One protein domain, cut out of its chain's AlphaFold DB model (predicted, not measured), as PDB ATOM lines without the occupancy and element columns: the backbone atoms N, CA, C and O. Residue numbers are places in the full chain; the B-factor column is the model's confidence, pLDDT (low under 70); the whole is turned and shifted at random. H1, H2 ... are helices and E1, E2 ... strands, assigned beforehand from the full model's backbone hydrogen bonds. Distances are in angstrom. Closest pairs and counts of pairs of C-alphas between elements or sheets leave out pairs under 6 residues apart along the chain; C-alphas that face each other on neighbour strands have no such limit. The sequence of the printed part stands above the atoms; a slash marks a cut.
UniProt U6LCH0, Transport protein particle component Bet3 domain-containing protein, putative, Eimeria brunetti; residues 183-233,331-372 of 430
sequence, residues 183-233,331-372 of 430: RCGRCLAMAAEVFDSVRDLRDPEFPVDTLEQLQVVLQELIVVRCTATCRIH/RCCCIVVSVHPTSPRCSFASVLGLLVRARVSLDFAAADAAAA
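AT A GLANCE: This is residues 183 to 233 and 331 to 372 of the 430 residues of the protein "Transport protein particle component Bet3 domain-containing protein, putative" of Eimeria brunetti (UniProt U6LCH0). A two-stranded antiparallel ribbon, E2 and E3, has helix H1 packed on E2, while the long helix H2 crosses H1 steeply and sticks out with residues 361 to 372. A loop with E1 makes one end of the long axis. The 93 printed residues include, in order, H1, E1, E2, E3 and H2, a mixed class. The whole is only just compact, close to loose, with radius of gyration of the C-alphas 14.7 A, spanning 46 by 27 by 23 A.

IN THESE COORDINATES: E2 is residues 222 to 227 and E3 334 to 339. H1, residues 185 to 199, begins at C-alpha (177.022, 68.110, 150.358) and measures 20.9 A. E1 is residues 206 to 210. H2, residues 346 to 372, measures 39.4 A and ends at C-alpha (161.149, 63.523, 170.038).

HOW THE PARTS SIT: E2 and E3 are antiparallel at 161 degrees, with N 225 and O 336 2.9 A apart, within hydrogen-bond range. The closest C-alphas of H1 and E2, Ala 191 and Val 224, are 5.5 A apart. H1, with residues 194 to 198 alone, touches H2, with residues 352 to 360 alone, at a steep tilt of 56 degrees, opposite ways; their closest C-alphas, Val 194 and Val 356, are 6.8 A apart. E1 pairs with no named strand. In H1 and H2 every O i to N i+4 pair is within hydrogen-bond range.

THE WHOLE: Residues 234 to 330 are not printed, and C-alphas 233 and 331 are 9.9 A apart across the cut. E1 to E2 is a long link. The pLDDT is under 70 at residues 228 to 233, 331 to 334, 344 and 346.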
ATOM      1  N   ARG A 183     176.000  69.980 143.497       71.00
ATOM      2  CA  ARG A 183     175.211  69.121 144.382       71.00
ATOM      3  C   ARG A 183     175.539  69.518 145.817       71.00
ATOM      4  O   ARG A 183     176.707  69.570 146.194       71.00
ATOM      5  N   CYS A 184     174.509  69.811 146.605       81.25
ATOM      6  CA  CYS A 184     174.704  70.127 148.011       81.25
ATOM      7  C   CYS A 184     175.416  68.952 148.705       81.25
ATOM      8  O   CYS A 184     175.154  67.801 148.362       81.25
ATOM      9  N   GLY A 185     176.291  69.201 149.686       80.44
ATOM     10  CA  GLY A 185     177.022  68.110 150.358       80.44
ATOM     11  C   GLY A 185     176.085  67.027 150.915       80.44
ATOM     12  O   GLY A 185     176.334  65.837 150.754       80.44
ATOM     13  N   ARG A 186     174.922  67.442 151.438       81.44
ATOM     14  CA  ARG A 186     173.845  66.551 151.903       81.44
ATOM     15  C   ARG A 186     173.190  65.727 150.782       81.44
ATOM     16  O   ARG A 186     172.788  64.598 151.019       81.44
ATOM     17  N   CYS A 187     173.118  66.271 149.568       81.75
ATOM     18  CA  CYS A 187     172.614  65.594 148.373       81.75
ATOM     19  C   CYS A 187     173.553  64.442 147.976       81.75
ATOM     20  O   CYS A 187     173.093  63.389 147.552       81.75
ATOM     21  N   LEU A 188     174.870  64.653 148.108       85.19
ATOM     22  CA  LEU A 188     175.891  63.639 147.835       85.19
ATOM     23  C   LEU A 188     175.934  62.565 148.926       85.19
ATOM     24  O   LEU A 188     175.955  61.388 148.586       85.19
ATOM     25  N   ALA A 189     175.878  62.956 150.203       87.81
ATOM     26  CA  ALA A 189     175.804  62.013 151.322       87.81
ATOM     27  C   ALA A 189     174.585  61.084 151.192       87.81
ATOM     28  O   ALA A 189     174.740  59.870 151.174       87.81
ATOM     29  N   MET A 190     173.395  61.648 150.953       86.50
ATOM     30  CA  MET A 190     172.184  60.849 150.754       86.50
ATOM     31  C   MET A 190     172.235  59.980 149.486       86.50
ATOM     32  O   MET A 190     171.665  58.896 149.466       86.50
ATOM     33  N   ALA A 191     172.925  60.411 148.423       88.12
ATOM     34  CA  ALA A 191     173.138  59.558 147.251       88.12
ATOM     35  C   ALA A 191     174.004  58.331 147.576       88.12
ATOM     36  O   ALA A 191     173.733  57.257 147.046       88.12
ATOM     37  N   ALA A 192     175.006  58.480 148.450       91.31
ATOM     38  CA  ALA A 192     175.811  57.365 148.942       91.31
ATOM     39  C   ALA A 192     174.994  56.441 149.863       91.31
ATOM     40  O   ALA A 192     174.946  55.247 149.609       91.31
ATOM     41  N   GLU A 193     174.251  56.984 150.834       90.62
ATOM     42  CA  GLU A 193     173.380  56.201 151.732       90.62
ATOM     43  C   GLU A 193     172.322  55.383 150.966       90.62
ATOM     44  O   GLU A 193     172.081  54.211 151.267       90.62
ATOM     45  N   VAL A 194     171.705  55.983 149.938       88.44
ATOM     46  CA  VAL A 194     170.757  55.294 149.048       88.44
ATOM     47  C   VAL A 194     171.466  54.260 148.170       88.44
ATOM     48  O   VAL A 194     170.895  53.198 147.935       88.44
ATOM     49  N   PHE A 195     172.691  54.531 147.702       92.31
ATOM     50  CA  PHE A 195     173.488  53.544 146.975       92.31
ATOM     51  C   PHE A 195     173.800  52.337 147.856       92.31
ATOM     52  O   PHE A 195     173.393  51.239 147.496       92.31
ATOM     53  N   ASP A 196     174.409  52.531 149.025       92.69
ATOM     54  CA  ASP A 196     174.796  51.452 149.941       92.69
ATOM     55  C   ASP A 196     173.580  50.604 150.364       92.69
ATOM     56  O   ASP A 196     173.639  49.376 150.354       92.69
ATOM     57  N   SER A 197     172.432  51.245 150.623       88.56
ATOM     58  CA  SER A 197     171.169  50.560 150.957       88.56
ATOM     59  C   SER A 197     170.603  49.683 149.831       88.56
ATOM     60  O   SER A 197     169.818  48.773 150.095       88.56
ATOM     61  N   VAL A 198     170.939  49.984 148.574       89.69
ATOM     62  CA  VAL A 198     170.465  49.256 147.387       89.69
ATOM     63  C   VAL A 198     171.514  48.252 146.899       89.69
ATOM     64  O   VAL A 198     171.157  47.177 146.431       89.69
ATOM     65  N   ARG A 199     172.802  48.573 147.031       92.50
ATOM     66  CA  ARG A 199     173.953  47.809 146.531       92.50
ATOM     67  C   ARG A 199     173.950  46.351 146.990       92.50
ATOM     68  O   ARG A 199     174.180  45.455 146.181       92.50
ATOM     69  N   ASP A 200     173.641  46.134 148.268       91.12
ATOM     70  CA  ASP A 200     173.726  44.830 148.939       91.12
ATOM     71  C   ASP A 200     172.459  43.965 148.760       91.12
ATOM     72  O   ASP A 200     172.401  42.824 149.229       91.12
ATOM     73  N   LEU A 201     171.438  44.480 148.065       89.31
ATOM     74  CA  LEU A 201     170.267  43.692 147.691       89.31
ATOM     75  C   LEU A 201     170.653  42.592 146.697       89.31
ATOM     76  O   LEU A 201     171.589  42.728 145.906       89.31
ATOM     77  N   ARG A 202     169.872  41.515 146.708       89.62
ATOM     78  CA  ARG A 202     169.987  40.390 145.777       89.62
ATOM     79  C   ARG A 202     168.778  40.373 144.861       89.62
ATOM     80  O   ARG A 202     167.656  40.615 145.315       89.62
ATOM     81  N   ASP A 203     169.001  40.088 143.586       85.50
ATOM     82  CA  ASP A 203     167.904  39.851 142.654       85.50
ATOM     83  C   ASP A 203     167.264  38.486 142.992       85.50
ATOM     84  O   ASP A 203     167.997  37.505 143.142       85.50
ATOM     85  N   PRO A 204     165.930  38.364 143.142       82.75
ATOM     86  CA  PRO A 204     165.288  37.063 143.332       82.75
ATOM     87  C   PRO A 204     165.519  36.083 142.167       82.75
ATOM     88  O   PRO A 204     165.429  34.877 142.386       82.75
ATOM     89  N   GLU A 205     165.833  36.560 140.956       85.62
ATOM     90  CA  GLU A 205     166.252  35.712 139.831       85.62
ATOM     91  C   GLU A 205     167.715  35.233 139.964       85.62
ATOM     92  O   GLU A 205     168.063  34.180 139.429       85.62
ATOM     93  N   PHE A 206     168.556  35.960 140.710       89.75
ATOM     94  CA  PHE A 206     169.990  35.691 140.899       89.75
ATOM     95  C   PHE A 206     170.387  35.803 142.386       89.75
ATOM     96  O   PHE A 206     171.154  36.686 142.767       89.75
ATOM     97  N   PRO A 207     169.904  34.906 143.269       90.06
ATOM     98  CA  PRO A 207     170.063  35.038 144.722       90.06
ATOM     99  C   PRO A 207     171.505  34.865 145.229       90.06
ATOM    100  O   PRO A 207     171.749  35.005 146.429       90.06
ATOM    101  N   VAL A 208     172.452  34.521 144.355       95.19
ATOM    102  CA  VAL A 208     173.887  34.436 144.667       95.19
ATOM    103  C   VAL A 208     174.547  35.813 144.571       95.19
ATOM    104  O   VAL A 208     175.390  36.131 145.410       95.19
ATOM    105  N   ASP A 209     174.114  36.629 143.609       93.81
ATOM    106  CA  ASP A 209     174.781  37.858 143.193       93.81
ATOM    107  C   ASP A 209     174.062  39.106 143.733       93.81
ATOM    108  O   ASP A 209     172.833  39.162 143.833       93.81
ATOM    109  N   THR A 210     174.828  40.136 144.088       93.31
ATOM    110  CA  THR A 210     174.271  41.443 144.466       93.31
ATOM    111  C   THR A 210     174.001  42.321 143.244       93.31
ATOM    112  O   THR A 210     174.557  42.117 142.162       93.31
ATOM    113  N   LEU A 211     173.177  43.358 143.406       88.62
ATOM    114  CA  LEU A 211     172.869  44.300 142.320       88.62
ATOM    115  C   LEU A 211     174.090  45.047 141.769       88.62
ATOM    116  O   LEU A 211     174.084  45.453 140.605       88.62
ATOM    117  N   GLU A 212     175.122  45.226 142.593       91.94
ATOM    118  CA  GLU A 212     176.417  45.768 142.175       91.94
ATOM    119  C   GLU A 212     177.203  44.768 141.315       91.94
ATOM    120  O   GLU A 212     177.715  45.138 140.260       91.94
ATOM    121  N   GLN A 213     177.246  43.494 141.718       93.06
ATOM    122  CA  GLN A 213     177.920  42.425 140.969       93.06
ATOM    123  C   GLN A 213     177.264  42.198 139.600       93.06
ATOM    124  O   GLN A 213     177.959  42.059 138.594       93.06
ATOM    125  N   LEU A 214     175.932  42.264 139.547       90.31
ATOM    126  CA  LEU A 214     175.141  42.232 138.313       90.31
ATOM    127  C   LEU A 214     175.216  43.547 137.504       90.31
ATOM    128  O   LEU A 214     174.606  43.644 136.440       90.31
ATOM    129  N   GLN A 215     175.924  44.571 138.003       90.75
ATOM    130  CA  GLN A 215     176.047  45.916 137.416       90.75
ATOM    131  C   GLN A 215     174.699  46.599 137.122       90.75
ATOM    132  O   GLN A 215     174.609  47.488 136.274       90.75
ATOM    133  N   VAL A 216     173.633  46.205 137.826       88.06
ATOM    134  CA  VAL A 216     172.282  46.760 137.641       88.06
ATOM    135  C   VAL A 216     172.197  48.169 138.220       88.06
ATOM    136  O   VAL A 216     171.493  49.024 137.680       88.06
ATOM    137  N   VAL A 217     172.948  48.418 139.298       89.00
ATOM    138  CA  VAL A 217     173.012  49.695 140.007       89.00
ATOM    139  C   VAL A 217     174.467  50.140 140.112       89.00
ATOM    140  O   VAL A 217     175.287  49.476 140.736       89.00
ATOM    141  N   LEU A 218     174.773  51.296 139.525       90.44
ATOM    142  CA  LEU A 218     176.051  51.994 139.673       90.44
ATOM    143  C   LEU A 218     175.815  53.290 140.451       90.44
ATOM    144  O   LEU A 218     174.764  53.918 140.307       90.44
ATOM    145  N   GLN A 219     176.806  53.734 141.225       89.25
ATOM    146  CA  GLN A 219     176.706  54.961 142.028       89.25
ATOM    147  C   GLN A 219     176.397  56.205 141.168       89.25
ATOM    148  O   GLN A 219     175.680  57.108 141.597       89.25
ATOM    149  N   GLU A 220     176.869  56.226 139.918       89.56
ATOM    150  CA  GLU A 220     176.603  57.288 138.937       89.56
ATOM    151  C   GLU A 220     175.127  57.368 138.500       89.56
ATOM    152  O   GLU A 220     174.639  58.440 138.136       89.56
ATOM    153  N   LEU A 221     174.405  56.244 138.566       86.44
ATOM    154  CA  LEU A 221     173.015  56.102 138.124       86.44
ATOM    155  C   LEU A 221     172.001  56.511 139.203       86.44
ATOM    156  O   LEU A 221     170.804  56.591 138.912       86.44
ATOM    157  N   ILE A 222     172.471  56.799 140.423       87.94
ATOM    158  CA  ILE A 222     171.667  57.343 141.519       87.94
ATOM    159  C   ILE A 222     171.851  58.862 141.562       87.94
ATOM    160  O   ILE A 222     172.888  59.418 141.936       87.94
ATOM    161  N   VAL A 223     170.800  59.565 141.153       87.38
ATOM    162  CA  VAL A 223     170.782  61.021 141.051       87.38
ATOM    163  C   VAL A 223     169.847  61.575 142.115       87.38
ATOM    164  O   VAL A 223     168.642  61.688 141.907       87.38
ATOM    165  N   VAL A 224     170.431  61.964 143.249       87.56
ATOM    166  CA  VAL A 224     169.742  62.732 144.292       87.56
ATOM    167  C   VAL A 224     169.848  64.223 143.975       87.56
ATOM    168  O   VAL A 224     170.947  64.776 143.848       87.56
ATOM    169  N   ARG A 225     168.700  64.891 143.844       83.25
ATOM    170  CA  ARG A 225     168.595  66.344 143.666       83.25
ATOM    171  C   ARG A 225     167.701  66.931 144.749       83.25
ATOM    172  O   ARG A 225     166.523  66.600 144.806       83.25
ATOM    173  N   CYS A 226     168.235  67.863 145.535       79.75
ATOM    174  CA  CYS A 226     167.384  68.826 146.225       79.75
ATOM    175  C   CYS A 226     166.858  69.817 145.185       79.75
ATOM    176  O   CYS A 226     167.642  70.586 144.622       79.75
ATOM    177  N   THR A 227     165.552  69.815 144.928       76.31
ATOM    178  CA  THR A 227     164.917  70.942 144.245       76.31
ATOM    179  C   THR A 227     164.862  72.104 145.232       76.31
ATOM    180  O   THR A 227     164.450  71.960 146.386       76.31
ATOM    181  N   ALA A 228     165.406  73.251 144.824       56.22
ATOM    182  CA  ALA A 228     165.558  74.392 145.713       56.22
ATOM    183  C   ALA A 228     164.184  74.995 146.025       56.22
ATOM    184  O   ALA A 228     163.567  75.573 145.135       56.22
ATOM    185  N   THR A 229     163.770  74.886 147.295       55.50
ATOM    186  CA  THR A 229     162.557  75.461 147.913       55.50
ATOM    187  C   THR A 229     161.224  75.076 147.260       55.50
ATOM    188  O   THR A 229     160.976  75.387 146.098       55.50
ATOM    189  N   CYS A 230     160.303  74.491 148.035       53.22
ATOM    190  CA  CYS A 230     158.907  74.379 147.600       53.22
ATOM    191  C   CYS A 230     158.343  75.758 147.223       53.22
ATOM    192  O   CYS A 230     158.260  76.664 148.053       53.22
ATOM    193  N   ARG A 231     157.935  75.898 145.956       48.22
ATOM    194  CA  ARG A 231     157.483  77.163 145.347       48.22
ATOM    195  C   ARG A 231     156.164  77.698 145.919       48.22
ATOM    196  O   ARG A 231     155.850  78.863 145.702       48.22
ATOM    197  N   ILE A 232     155.466  76.885 146.711       54.66
ATOM    198  CA  ILE A 232     154.188  77.173 147.385       54.66
ATOM    199  C   ILE A 232     154.186  78.540 148.099       54.66
ATOM    200  O   ILE A 232     153.170  79.224 148.121       54.66
ATOM    201  N   HIS A 233     155.325  78.985 148.641       50.81
ATOM    202  CA  HIS A 233     155.428  80.271 149.351       50.81
ATOM    203  C   HIS A 233     155.872  81.461 148.475       50.81
ATOM    204  O   HIS A 233     155.913  82.589 148.957       50.81
ATOM    205  N   ARG A 331     162.395  76.228 154.808       59.28
ATOM    206  CA  ARG A 331     163.136  75.727 153.641       59.28
ATOM    207  C   ARG A 331     162.942  74.224 153.454       59.28
ATOM    208  O   ARG A 331     163.856  73.429 153.663       59.28
ATOM    209  N   CYS A 332     161.748  73.855 153.012       61.31
ATOM    210  CA  CYS A 332     161.424  72.514 152.556       61.31
ATOM    211  C   CYS A 332     162.260  72.188 151.311       61.31
ATOM    212  O   CYS A 332     162.066  72.778 150.243       61.31
ATOM    213  N   CYS A 333     163.214  71.270 151.464       62.56
ATOM    214  CA  CYS A 333     163.981  70.704 150.362       62.56
ATOM    215  C   CYS A 333     163.282  69.429 149.892       62.56
ATOM    216  O   CYS A 333     163.394  68.393 150.550       62.56
ATOM    217  N   CYS A 334     162.603  69.485 148.749       68.75
ATOM    218  CA  CYS A 334     162.133  68.266 148.102       68.75
ATOM    219  C   CYS A 334     163.326  67.511 147.518       68.75
ATOM    220  O   CYS A 334     164.163  68.080 146.814       68.75
ATOM    221  N   ILE A 335     163.414  66.225 147.847       74.69
ATOM    222  CA  ILE A 335     164.511  65.360 147.428       74.69
ATOM    223  C   ILE A 335     163.984  64.417 146.357       74.69
ATOM    224  O   ILE A 335     163.202  63.510 146.632       74.69
ATOM    225  N   VAL A 336     164.427  64.640 145.125       79.81
ATOM    226  CA  VAL A 336     164.139  63.759 143.995       79.81
ATOM    227  C   VAL A 336     165.266  62.741 143.904       79.81
ATOM    228  O   VAL A 336     166.418  63.120 143.686       79.81
ATOM    229  N   VAL A 337     164.932  61.464 144.077       81.31
ATOM    230  CA  VAL A 337     165.845  60.339 143.856       81.31
ATOM    231  C   VAL A 337     165.472  59.689 142.529       81.31
ATOM    232  O   VAL A 337     164.434  59.038 142.427       81.31
ATOM    233  N   SER A 338     166.311  59.868 141.513       82.06
ATOM    234  CA  SER A 338     166.193  59.131 140.252       82.06
ATOM    235  C   SER A 338     167.183  57.974 140.254       82.06
ATOM    236  O   SER A 338     168.372  58.196 140.480       82.06
ATOM    237  N   VAL A 339     166.704  56.760 139.977       80.25
ATOM    238  CA  VAL A 339     167.553  55.581 139.760       80.25
ATOM    239  C   VAL A 339     167.347  55.083 138.338       80.25
ATOM    240  O   VAL A 339     166.215  54.857 137.909       80.25
ATOM    241  N   HIS A 340     168.447  54.919 137.612       82.38
ATOM    242  CA  HIS A 340     168.456  54.442 136.234       82.38
ATOM    243  C   HIS A 340     169.080  53.040 136.191       82.38
ATOM    244  O   HIS A 340     170.300  52.952 136.134       82.38
ATOM    245  N   PRO A 341     168.307  51.940 136.253       78.62
ATOM    246  CA  PRO A 341     168.889  50.603 136.157       78.62
ATOM    247  C   PRO A 341     169.501  50.382 134.766       78.62
ATOM    248  O   PRO A 341     168.920  50.798 133.761       78.62
ATOM    249  N   THR A 342     170.648  49.705 134.696       81.38
ATOM    250  CA  THR A 342     171.301  49.372 133.409       81.38
ATOM    251  C   THR A 342     170.494  48.353 132.599       81.38
ATOM    252  O   THR A 342     170.476  48.407 131.369       81.38
ATOM    253  N   SER A 343     169.780  47.455 133.284       78.56
ATOM    254  CA  SER A 343     168.900  46.448 132.688       78.56
ATOM    255  C   SER A 343     167.431  46.908 132.720       78.56
ATOM    256  O   SER A 343     166.895  47.160 133.804       78.56
ATOM    257  N   PRO A 344     166.723  46.986 131.574       68.50
ATOM    258  CA  PRO A 344     165.351  47.496 131.493       68.50
ATOM    259  C   PRO A 344     164.278  46.475 131.930       68.50
ATOM    260  O   PRO A 344     163.196  46.409 131.344       68.50
ATOM    261  N   ARG A 345     164.537  45.661 132.965       75.88
ATOM    262  CA  ARG A 345     163.530  44.746 133.532       75.88
ATOM    263  C   ARG A 345     162.541  45.524 134.410       75.88
ATOM    264  O   ARG A 345     162.852  45.947 135.520       75.88
ATOM    265  N   CYS A 346     161.324  45.718 133.898       56.38
ATOM    266  CA  CYS A 346     160.290  46.575 134.500       56.38
ATOM    267  C   CYS A 346     159.878  46.174 135.932       56.38
ATOM    268  O   CYS A 346     159.552  47.039 136.750       56.38
ATOM    269  N   SER A 347     159.887  44.874 136.242       74.56
ATOM    270  CA  SER A 347     159.628  44.338 137.586       74.56
ATOM    271  C   SER A 347     160.665  44.839 138.587       74.56
ATOM    272  O   SER A 347     160.320  45.400 139.627       74.56
ATOM    273  N   PHE A 348     161.938  44.706 138.226       75.31
ATOM    274  CA  PHE A 348     163.071  45.059 139.060       75.31
ATOM    275  C   PHE A 348     163.103  46.559 139.406       75.31
ATOM    276  O   PHE A 348     163.202  46.926 140.578       75.31
ATOM    277  N   ALA A 349     162.907  47.433 138.411       74.88
ATOM    278  CA  ALA A 349     162.829  48.883 138.624       74.88
ATOM    279  C   ALA A 349     161.727  49.281 139.632       74.88
ATOM    280  O   ALA A 349     161.898  50.216 140.416       74.88
ATOM    281  N   SER A 350     160.612  48.541 139.641       75.06
ATOM    282  CA  SER A 350     159.496  48.764 140.566       75.06
ATOM    283  C   SER A 350     159.842  48.342 141.999       75.06
ATOM    284  O   SER A 350     159.562  49.086 142.939       75.06
ATOM    285  N   VAL A 351     160.496  47.185 142.175       80.31
ATOM    286  CA  VAL A 351     160.961  46.694 143.487       80.31
ATOM    287  C   VAL A 351     162.011  47.634 144.078       80.31
ATOM    288  O   VAL A 351     161.882  48.046 145.229       80.31
ATOM    289  N   LEU A 352     163.005  48.038 143.283       81.06
ATOM    290  CA  LEU A 352     164.046  48.968 143.717       81.06
ATOM    291  C   LEU A 352     163.441  50.315 144.137       81.06
ATOM    292  O   LEU A 352     163.773  50.839 145.199       81.06
ATOM    293  N   GLY A 353     162.493  50.841 143.358       80.31
ATOM    294  CA  GLY A 353     161.762  52.060 143.699       80.31
ATOM    295  C   GLY A 353     160.981  51.969 145.017       80.31
ATOM    296  O   GLY A 353     161.005  52.905 145.818       80.31
ATOM    297  N   LEU A 354     160.319  50.835 145.273       80.12
ATOM    298  CA  LEU A 354     159.630  50.572 146.541       80.12
ATOM    299  C   LEU A 354     160.600  50.455 147.721       80.12
ATOM    300  O   LEU A 354     160.289  50.942 148.807       80.12
ATOM    301  N   LEU A 355     161.774  49.854 147.522       81.25
ATOM    302  CA  LEU A 355     162.746  49.647 148.590       81.25
ATOM    303  C   LEU A 355     163.468  50.946 148.966       81.25
ATOM    304  O   LEU A 355     163.526  51.279 150.148       81.25
ATOM    305  N   VAL A 356     163.889  51.747 147.979       82.69
ATOM    306  CA  VAL A 356     164.378  53.122 148.205       82.69
ATOM    307  C   VAL A 356     163.329  53.940 148.964       82.69
ATOM    308  O   VAL A 356     163.655  54.607 149.944       82.69
ATOM    309  N   ARG A 357     162.049  53.841 148.576       80.94
ATOM    310  CA  ARG A 357     160.948  54.513 149.277       80.94
ATOM    311  C   ARG A 357     160.805  54.051 150.729       80.94
ATOM    312  O   ARG A 357     160.639  54.898 151.605       80.94
ATOM    313  N   ALA A 358     160.840  52.746 150.984       79.31
ATOM    314  CA  ALA A 358     160.720  52.183 152.326       79.31
ATOM    315  C   ALA A 358     161.894  52.609 153.222       79.31
ATOM    316  O   ALA A 358     161.664  53.067 154.339       79.31
ATOM    317  N   ARG A 359     163.128  52.547 152.702       80.12
ATOM    318  CA  ARG A 359     164.348  52.971 153.402       80.12
ATOM    319  C   ARG A 359     164.305  54.452 153.770       80.12
ATOM    320  O   ARG A 359     164.353  54.778 154.949       80.12
ATOM    321  N   VAL A 360     164.090  55.335 152.791       80.12
ATOM    322  CA  VAL A 360     163.999  56.788 153.023       80.12
ATOM    323  C   VAL A 360     162.887  57.118 154.029       80.12
ATOM    324  O   VAL A 360     163.058  57.983 154.885       80.12
ATOM    325  N   SER A 361     161.760  56.401 153.977       79.38
ATOM    326  CA  SER A 361     160.655  56.581 154.931       79.38
ATOM    327  C   SER A 361     161.021  56.138 156.356       79.38
ATOM    328  O   SER A 361     160.617  56.807 157.307       79.38
ATOM    329  N   LEU A 362     161.794  55.054 156.506       79.94
ATOM    330  CA  LEU A 362     162.331  54.584 157.789       79.94
ATOM    331  C   LEU A 362     163.365  55.552 158.369       79.94
ATOM    332  O   LEU A 362     163.257  55.897 159.540       79.94
ATOM    333  N   ASP A 363     164.309  56.046 157.566       77.12
ATOM    334  CA  ASP A 363     165.327  56.998 158.033       77.12
ATOM    335  C   ASP A 363     164.696  58.325 158.487       77.12
ATOM    336  O   ASP A 363     165.065  58.871 159.529       77.12
ATOM    337  N   PHE A 364     163.665  58.812 157.782       76.31
ATOM    338  CA  PHE A 364     162.883  59.961 158.250       76.31
ATOM    339  C   PHE A 364     162.084  59.672 159.529       76.31
ATOM    340  O   PHE A 364     161.937  60.579 160.342       76.31
ATOM    341  N   ALA A 365     161.563  58.457 159.726       77.62
ATOM    342  CA  ALA A 365     160.849  58.091 160.953       77.62
ATOM    343  C   ALA A 365     161.798  57.933 162.156       77.62
ATOM    344  O   ALA A 365     161.473  58.378 163.254       77.62
ATOM    345  N   ALA A 366     162.989  57.366 161.949       77.12
ATOM    346  CA  ALA A 366     164.020  57.242 162.976       77.12
ATOM    347  C   ALA A 366     164.568  58.615 163.406       77.12
ATOM    348  O   ALA A 366     164.740  58.867 164.597       77.12
ATOM    349  N   ALA A 367     164.781  59.530 162.454       74.56
ATOM    350  CA  ALA A 367     165.185  60.904 162.751       74.56
ATOM    351  C   ALA A 367     164.116  61.685 163.544       74.56
ATOM    352  O   ALA A 367     164.464  62.487 164.410       74.56
ATOM    353  N   ASP A 368     162.830  61.441 163.268       70.38
ATOM    354  CA  ASP A 368     161.694  62.041 163.986       70.38
ATOM    355  C   ASP A 368     161.597  61.507 165.428       70.38
ATOM    356  O   ASP A 368     161.487  62.285 166.375       70.38
ATOM    357  N   ALA A 369     161.758  60.191 165.618       75.75
ATOM    358  CA  ALA A 369     161.803  59.562 166.941       75.75
ATOM    359  C   ALA A 369     162.974  60.085 167.798       75.75
ATOM    360  O   ALA A 369     162.764  60.502 168.937       75.75
ATOM    361  N   ALA A 370     164.184  60.164 167.233       75.81
ATOM    362  CA  ALA A 370     165.354  60.705 167.930       75.81
ATOM    363  C   ALA A 370     165.191  62.196 168.299       75.81
ATOM    364  O   ALA A 370     165.661  62.639 169.350       75.81
ATOM    365  N   ALA A 371     164.498  62.983 167.466       73.56
ATOM    366  CA  ALA A 371     164.165  64.370 167.785       73.56
ATOM    367  C   ALA A 371     163.140  64.473 168.932       73.56
ATOM    368  O   ALA A 371     163.284  65.336 169.802       73.56
ATOM    369  N   ALA A 372     162.144  63.581 168.969       75.25
ATOM    370  CA  ALA A 372     161.149  63.523 170.038       75.25
ATOM    371  C   ALA A 372     161.766  63.145 171.399       75.25
ATOM    372  O   ALA A 372     161.470  63.792 172.405       75.25
TER     373      ALA A 372